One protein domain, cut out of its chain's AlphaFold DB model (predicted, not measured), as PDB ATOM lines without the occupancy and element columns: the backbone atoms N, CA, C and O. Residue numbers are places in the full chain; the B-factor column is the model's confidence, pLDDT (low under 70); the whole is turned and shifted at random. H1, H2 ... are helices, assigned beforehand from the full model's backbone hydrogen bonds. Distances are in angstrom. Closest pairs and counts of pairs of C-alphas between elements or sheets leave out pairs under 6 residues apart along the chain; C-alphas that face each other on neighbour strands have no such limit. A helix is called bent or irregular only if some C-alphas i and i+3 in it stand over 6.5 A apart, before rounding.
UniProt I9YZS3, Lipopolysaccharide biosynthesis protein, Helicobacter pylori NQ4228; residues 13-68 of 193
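Overview. This is residues 13 to 68 of the 193 residues of the protein "Lipopolysaccharide biosynthesis protein" of Helicobacter pylori NQ4228 (UniProt I9YZS3). The chain makes an open ring round one short helix: H1, a long link, H2 and H3 follow one another round the rim, and H4 then turns in to fill the middle. H4 packs on H1 at one part of the rim and on H3 at another, while H2, at the far end of the ring from H1, stays clear of H4, and residues 33 to 39 stand free. The printed part has 56 residues with four named helices, H1, H2, H3 and H4 in that order along the chain, and no named strand; the class is all helix, with 38 of the 56 residues in the helices. The whole is compact, with a radius of gyration of the C-alphas of 11.4 A, and its outline is rounded, with spans of 29, 23 and 19 A.

Arrangement. H1, residues 13 to 20, is the first helix, and a long link of 11 residues follows it. H2, residues 32 to 37, comes after that link and is apart from H1. H3, residues 40 to 54, is joined to H2 by a tight link of 2 residues. H2 and H3 are close but not clearly touching, with 1 pair of C-alphas within 8 A: those of Trp 35 and Glu 41, 7.3 A apart. Their lines are about perpendicular, at 87 degrees. H3 is also apart from H1. H4, residues 58 to 66, follows H3 after a tight link of 3 residues. H3 touches H4 with residues 43 to 48 alone, and the closest C-alphas are those of Leu 44 and Leu 62, 6.6 A apart. These two helices run opposite ways at a steep tilt of 59 degrees, with 8.9 A from centre to centre. H4 touches H1 as well; the closest C-alphas are those of Leu 18 and Val 64, 6.4 A apart. The lines of H1 and H4 are about perpendicular, at 77 degrees, and their centres are 10.9 A apart. H2 is apart from H4 and touches no helix. In H1, H2 and H4 every pair of O i and N i+4 is within hydrogen-bond range, and in H3 9 of 11 such pairs are.

Along the chain. H1 runs from Gln 13, with its C-alpha at (12.466, 43.916, 69.150), to Glu 20, and measures 10.6 A from first to last C-alpha. H2 runs from Leu 32 to Glu 37. H3 is the longest helix, with 15 residues from Leu 40 to Gly 54 and 20.4 A from first to last C-alpha; C-alpha 40 is at (8.352, 64.646, 73.822). H3 is irregular: its C-alphas 50 and 53 are 9.4 A apart. H4 runs from Pro 58 to Val 66, 11.8 A from first to last C-alpha, and ends with C-alpha 66 at (9.782, 56.363, 73.016).

Size, cuts and confidence. The two C-alphas farthest apart are those of Ala 33 and Glu 53, at 30.1 A. The first and last printed C-alphas, those of Gln 13 and Gln 68, are 12.2 A apart. The printed part runs from residue 13 to residue 68 of a chain of 193 residues, and it has no cut. The link from H1 to H2 is long, while those from H2 to H3 and from H3 to H4 are tight. Of residues 33 to 39, which stand free, 33 to 37 belong to H2. The mean pLDDT of the printed part of this model is 91.8, and no printed residue is under 70.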
ATOM      1  N   GLN A  13      11.483  42.990  68.594       92.62
ATOM      2  CA  GLN A  13      12.466  43.916  69.150       92.62
ATOM      3  C   GLN A  13      11.855  44.809  70.237       92.62
ATOM      4  O   GLN A  13      12.480  45.078  71.252       92.62
ATOM      5  N   GLU A  14      10.617  45.261  70.060       91.62
ATOM      6  CA  GLU A  14       9.956  46.110  71.057       91.62
ATOM      7  C   GLU A  14       9.528  45.329  72.288       91.62
ATOM      8  O   GLU A  14       9.631  45.839  73.399       91.62
ATOM      9  N   VAL A  15       9.098  44.081  72.105       92.00
ATOM     10  CA  VAL A  15       8.840  43.171  73.225       92.00
ATOM     11  C   VAL A  15      10.121  42.931  74.029       92.00
ATOM     12  O   VAL A  15      10.073  42.945  75.255       92.00
ATOM     13  N   GLU A  16      11.262  42.761  73.360       94.25
ATOM     14  CA  GLU A  16      12.569  42.623  74.012       94.25
ATOM     15  C   GLU A  16      12.940  43.889  74.796       94.25
ATOM     16  O   GLU A  16      13.237  43.803  75.986       94.25
ATOM     17  N   ILE A  17      12.790  45.076  74.193       93.31
ATOM     18  CA  ILE A  17      13.025  46.360  74.873       93.31
ATOM     19  C   ILE A  17      12.150  46.494  76.127       93.31
ATOM     20  O   ILE A  17      12.652  46.874  77.186       93.31
ATOM     21  N   LEU A  18      10.858  46.170  76.027       92.50
ATOM     22  CA  LEU A  18       9.923  46.219  77.154       92.50
ATOM     23  C   LEU A  18      10.293  45.231  78.264       92.50
ATOM     24  O   LEU A  18      10.151  45.549  79.444       92.50
ATOM     25  N   TYR A  19      10.774  44.043  77.897       91.94
ATOM     26  CA  TYR A  19      11.189  43.019  78.850       91.94
ATOM     27  C   TYR A  19      12.469  43.404  79.601       91.94
ATOM     28  O   TYR A  19      12.554  43.222  80.815       91.94
ATOM     29  N   GLU A  20      13.454  43.960  78.894       92.19
ATOM     30  CA  GLU A  20      14.741  44.359  79.472       92.19
ATOM     31  C   GLU A  20      14.656  45.628  80.327       92.19
ATOM     32  O   GLU A  20      15.503  45.845  81.193       92.19
ATOM     33  N   ASN A  21      13.634  46.459  80.111       89.56
ATOM     34  CA  ASN A  21      13.479  47.755  80.767       89.56
ATOM     35  C   ASN A  21      12.168  47.812  81.570       89.56
ATOM     36  O   ASN A  21      11.265  48.581  81.221       89.56
ATOM     37  N   PRO A  22      12.034  47.019  82.654       83.12
ATOM     38  CA  PRO A  22      10.844  47.048  83.487       83.12
ATOM     39  C   PRO A  22      10.683  48.437  84.105       83.12
ATOM     40  O   PRO A  22      11.485  48.893  84.919       83.12
ATOM     41  N   PHE A  23       9.611  49.111  83.716       87.69
ATOM     42  CA  PHE A  23       9.287  50.463  84.143       87.69
ATOM     43  C   PHE A  23       7.960  50.457  84.895       87.69
ATOM     44  O   PHE A  23       7.128  49.589  84.665       87.69
ATOM     45  N   ASN A  24       7.734  51.406  85.802       90.88
ATOM     46  CA  ASN A  24       6.416  51.610  86.397       90.88
ATOM     47  C   ASN A  24       6.109  53.102  86.454       90.88
ATOM     48  O   ASN A  24       6.734  53.838  87.217       90.88
ATOM     49  N   ALA A  25       5.110  53.530  85.684       90.38
ATOM     50  CA  ALA A  25       4.755  54.943  85.549       90.38
ATOM     51  C   ALA A  25       4.040  55.533  86.786       90.38
ATOM     52  O   ALA A  25       3.751  56.722  86.835       90.38
ATOM     53  N   GLY A  26       3.796  54.733  87.834       89.19
ATOM     54  CA  GLY A  26       3.097  55.172  89.047       89.19
ATOM     55  C   GLY A  26       3.796  56.250  89.871       89.19
ATOM     56  O   GLY A  26       3.148  56.937  90.661       89.19
ATOM     57  N   PHE A  27       5.110  56.396  89.711       92.62
ATOM     58  CA  PHE A  27       5.864  57.508  90.271       92.62
ATOM     59  C   PHE A  27       7.081  57.794  89.395       92.62
ATOM     60  O   PHE A  27       7.913  56.915  89.175       92.62
ATOM     61  N   MET A  28       7.183  59.028  88.904       93.06
ATOM     62  CA  MET A  28       8.238  59.464  87.994       93.06
ATOM     63  C   MET A  28       8.739  60.847  88.396       93.06
ATOM     64  O   MET A  28       7.950  61.729  88.735       93.06
ATOM     65  N   LEU A  29      10.053  61.053  88.297       94.38
ATOM     66  CA  LEU A  29      10.645  62.386  88.314       94.38
ATOM     67  C   LEU A  29      10.942  62.795  86.873       94.38
ATOM     68  O   LEU A  29      11.750  62.163  86.196       94.38
ATOM     69  N   VAL A  30      10.284  63.853  86.408       95.06
ATOM     70  CA  VAL A  30      10.322  64.250  84.999       95.06
ATOM     71  C   VAL A  30      11.096  65.554  84.832       95.06
ATOM     72  O   VAL A  30      10.767  66.569  85.446       95.06
ATOM     73  N   ASN A  31      12.101  65.553  83.952       97.00
ATOM     74  CA  ASN A  31      12.762  66.783  83.522       97.00
ATOM     75  C   ASN A  31      11.872  67.526  82.516       97.00
ATOM     76  O   ASN A  31      11.943  67.301  81.309       97.00
ATOM     77  N   LEU A  32      11.036  68.431  83.025       98.06
ATOM     78  CA  LEU A  32      10.078  69.172  82.205       98.06
ATOM     79  C   LEU A  32      10.737  70.147  81.214       98.06
ATOM     80  O   LEU A  32      10.122  70.487  80.207       98.06
ATOM     81  N   ALA A  33      11.962  70.615  81.480       98.25
ATOM     82  CA  ALA A  33      12.686  71.459  80.531       98.25
ATOM     83  C   ALA A  33      13.076  70.648  79.289       98.25
ATOM     84  O   ALA A  33      12.705  71.022  78.178       98.25
ATOM     85  N   LEU A  34      13.703  69.486  79.499       96.88
ATOM     86  CA  LEU A  34      14.064  68.566  78.421       96.88
ATOM     87  C   LEU A  34      12.827  68.007  77.704       96.88
ATOM     88  O   LEU A  34      12.846  67.837  76.487       96.88
ATOM     89  N   TRP A  35      11.741  67.743  78.434       97.44
ATOM     90  CA  TRP A  35      10.474  67.301  77.848       97.44
ATOM     91  C   TRP A  35       9.981  68.275  76.773       97.44
ATOM     92  O   TRP A  35       9.655  67.854  75.664       97.44
ATOM     93  N   ARG A  36       9.973  69.578  77.087       98.38
ATOM     94  CA  ARG A  36       9.556  70.633  76.153       98.38
ATOM     95  C   ARG A  36      10.546  70.824  75.011       98.38
ATOM     96  O   ARG A  36      10.130  70.879  73.865       98.38
ATOM     97  N   GLU A  37      11.842  70.890  75.312       98.00
ATOM     98  CA  GLU A  37      12.891  71.077  74.297       98.00
ATOM     99  C   GLU A  37      12.921  69.931  73.277       98.00
ATOM    100  O   GLU A  37      13.168  70.136  72.093       98.00
ATOM    101  N   SER A  38      12.643  68.707  73.728       96.62
ATOM    102  CA  SER A  38      12.672  67.521  72.877       96.62
ATOM    103  C   SER A  38      11.358  67.221  72.154       96.62
ATOM    104  O   SER A  38      11.322  66.213  71.440       96.62
ATOM    105  N   HIS A  39      10.316  68.052  72.309       97.56
ATOM    106  CA  HIS A  39       8.972  67.804  71.763       97.56
ATOM    107  C   HIS A  39       8.464  66.396  72.114       97.56
ATOM    108  O   HIS A  39       8.080  65.602  71.251       97.56
ATOM    109  N   LEU A  40       8.620  66.015  73.390       96.44
ATOM    110  CA  LEU A  40       8.352  64.646  73.822       96.44
ATOM    111  C   LEU A  40       6.854  64.328  73.820       96.44
ATOM    112  O   LEU A  40       6.482  63.212  73.475       96.44
ATOM    113  N   GLU A  41       5.998  65.293  74.150       96.31
ATOM    114  CA  GLU A  41       4.544  65.102  74.135       96.31
ATOM    115  C   GLU A  41       4.047  64.703  72.742       96.31
ATOM    116  O   GLU A  41       3.345  63.704  72.599       96.31
ATOM    117  N   GLU A  42       4.480  65.424  71.708       97.25
ATOM    118  CA  GLU A  42       4.104  65.155  70.324       97.25
ATOM    119  C   GLU A  42       4.573  63.763  69.887       97.25
ATOM    120  O   GLU A  42       3.797  62.998  69.320       97.25
ATOM    121  N   LYS A  43       5.806  63.378  70.241       95.69
ATOM    122  CA  LYS A  43       6.354  62.041  69.947       95.69
ATOM    123  C   LYS A  43       5.576  60.919  70.626       95.69
ATOM    124  O   LYS A  43       5.329  59.890  70.001       95.69
ATOM    125  N   LEU A  44       5.204  61.106  71.894       94.56
ATOM    126  CA  LEU A  44       4.392  60.147  72.645       94.56
ATOM    127  C   LEU A  44       3.009  60.004  71.993       94.56
ATOM    128  O   LEU A  44       2.563  58.889  71.736       94.56
ATOM    129  N   ILE A  45       2.352  61.117  71.661       94.12
ATOM    130  CA  ILE A  45       1.036  61.114  71.010       94.12
ATOM    131  C   ILE A  45       1.101  60.445  69.632       94.12
ATOM    132  O   ILE A  45       0.236  59.632  69.303       94.12
ATOM    133  N   ASP A  46       2.108  60.767  68.826       93.56
ATOM    134  CA  ASP A  46       2.247  60.210  67.483       93.56
ATOM    135  C   ASP A  46       2.534  58.712  67.538       93.56
ATOM    136  O   ASP A  46       1.862  57.941  66.853       93.56
ATOM    137  N   PHE A  47       3.438  58.266  68.415       91.44
ATOM    138  CA  PHE A  47       3.687  56.839  68.606       91.44
ATOM    139  C   PHE A  47       2.431  56.112  69.094       91.44
ATOM    140  O   PHE A  47       2.076  55.067  68.543       91.44
ATOM    141  N   PHE A  48       1.705  56.689  70.056       90.88
ATOM    142  CA  PHE A  48       0.449  56.125  70.544       90.88
ATOM    143  C   PHE A  48      -0.566  55.959  69.409       90.88
ATOM    144  O   PHE A  48      -1.136  54.884  69.270       90.88
ATOM    145  N   LYS A  49      -0.731  56.951  68.524       89.00
ATOM    146  CA  LYS A  49      -1.610  56.836  67.343       89.00
ATOM    147  C   LYS A  49      -1.194  55.713  66.386       89.00
ATOM    148  O   LYS A  49      -2.062  55.120  65.753       89.00
ATOM    149  N   THR A  50       0.104  55.415  66.263       86.75
ATOM    150  CA  THR A  50       0.570  54.305  65.405       86.75
ATOM    151  C   THR A  50       0.299  52.918  65.988       86.75
ATOM    152  O   THR A  50       0.200  51.959  65.223       86.75
ATOM    153  N   ARG A  51       0.190  52.796  67.319       83.44
ATOM    154  CA  ARG A  51       0.059  51.507  68.022       83.44
ATOM    155  C   ARG A  51      -1.333  51.240  68.553       83.44
ATOM    156  O   ARG A  51      -1.805  50.113  68.434       83.44
ATOM    157  N   ASP A  52      -1.989  52.269  69.071       80.19
ATOM    158  CA  ASP A  52      -3.366  52.233  69.550       80.19
ATOM    159  C   ASP A  52      -3.583  51.037  70.505       80.19
ATOM    160  O   ASP A  52      -2.864  50.890  71.495       80.19
ATOM    161  N   GLU A  53      -4.509  50.136  70.181       76.44
ATOM    162  CA  GLU A  53      -4.833  48.914  70.932       76.44
ATOM    163  C   GLU A  53      -3.713  47.852  70.996       76.44
ATOM    164  O   GLU A  53      -3.883  46.813  71.630       76.44
ATOM    165  N   GLY A  54      -2.579  48.069  70.326       81.94
ATOM    166  CA  GLY A  54      -1.468  47.118  70.275       81.94
ATOM    167  C   GLY A  54      -0.507  47.154  71.467       81.94
ATOM    168  O   GLY A  54       0.334  46.260  71.577       81.94
ATOM    169  N   LEU A  55      -0.607  48.161  72.342       84.12
ATOM    170  CA  LEU A  55       0.196  48.263  73.568       84.12
ATOM    171  C   LEU A  55      -0.430  47.441  74.705       84.12
ATOM    172  O   LEU A  55      -1.650  47.429  74.868       84.12
ATOM    173  N   LEU A  56       0.400  46.785  75.522       83.94
ATOM    174  CA  LEU A  56      -0.069  45.950  76.635       83.94
ATOM    175  C   LEU A  56      -0.416  46.801  77.859       83.94
ATOM    176  O   LEU A  56      -1.460  46.615  78.482       83.94
ATOM    177  N   LEU A  57       0.465  47.744  78.192       88.62
ATOM    178  CA  LEU A  57       0.302  48.724  79.257       88.62
ATOM    179  C   LEU A  57       0.499  50.114  78.645       88.62
ATOM    180  O   LEU A  57       1.597  50.660  78.725       88.62
ATOM    181  N   PRO A  58      -0.542  50.697  78.018       87.06
ATOM    182  CA  PRO A  58      -0.355  51.735  77.009       87.06
ATOM    183  C   PRO A  58       0.466  52.944  77.451       87.06
ATOM    184  O   PRO A  58       1.335  53.383  76.714       87.06
ATOM    185  N   GLU A  59       0.250  53.459  78.660       86.62
ATOM    186  CA  GLU A  59       1.048  54.572  79.191       86.62
ATOM    187  C   GLU A  59       2.510  54.164  79.453       86.62
ATOM    188  O   GLU A  59       3.446  54.881  79.106       86.62
ATOM    189  N   GLN A  60       2.713  53.001  80.067       90.88
ATOM    190  CA  GLN A  60       4.019  52.543  80.531       90.88
ATOM    191  C   GLN A  60       4.912  52.112  79.366       90.88
ATOM    192  O   GLN A  60       6.071  52.521  79.290       90.88
ATOM    193  N   ASP A  61       4.354  51.324  78.448       92.00
ATOM    194  CA  ASP A  61       5.052  50.829  77.265       92.00
ATOM    195  C   ASP A  61       5.479  51.996  76.373       92.00
ATOM    196  O   ASP A  61       6.583  52.002  75.829       92.00
ATOM    197  N   LEU A  62       4.635  53.027  76.278       92.19
ATOM    198  CA  LEU A  62       4.916  54.226  75.502       92.19
ATOM    199  C   LEU A  62       6.179  54.939  75.995       92.19
ATOM    200  O   LEU A  62       7.032  55.298  75.185       92.19
ATOM    201  N   PHE A  63       6.340  55.097  77.313       93.69
ATOM    202  CA  PHE A  63       7.553  55.693  77.870       93.69
ATOM    203  C   PHE A  63       8.788  54.846  77.590       93.69
ATOM    204  O   PHE A  63       9.795  55.390  77.142       93.69
ATOM    205  N   VAL A  64       8.716  53.534  77.816       94.00
ATOM    206  CA  VAL A  64       9.864  52.639  77.611       94.00
ATOM    207  C   VAL A  64      10.331  52.656  76.155       94.00
ATOM    208  O   VAL A  64      11.530  52.764  75.897       94.00
ATOM    209  N   LEU A  65       9.395  52.617  75.203       94.12
ATOM    210  CA  LEU A  65       9.704  52.573  73.774       94.12
ATOM    211  C   LEU A  65      10.162  53.933  73.229       94.12
ATOM    212  O   LEU A  65      11.175  54.010  72.538       94.12
ATOM    213  N   VAL A  66       9.462  55.025  73.553       94.50
ATOM    214  CA  VAL A  66       9.782  56.363  73.016       94.50
ATOM    215  C   VAL A  66      11.001  56.983  73.709       94.50
ATOM    216  O   VAL A  66      11.766  57.717  73.081       94.50
ATOM    217  N   CYS A  67      11.212  56.691  74.996       93.75
ATOM    218  CA  CYS A  67      12.313  57.242  75.794       93.75
ATOM    219  C   CYS A  67      13.471  56.252  75.982       93.75
ATOM    220  O   CYS A  67      14.253  56.403  76.926       93.75
ATOM    221  N   GLN A  68      13.606  55.256  75.104       91.12
ATOM    222  CA  GLN A  68      14.666  54.256  75.191       91.12
ATOM    223  C   GLN A  68      16.053  54.912  75.343       91.12
ATOM    224  O   GLN A  68      16.405  55.856  74.632       91.12
TER     225      GLN A  68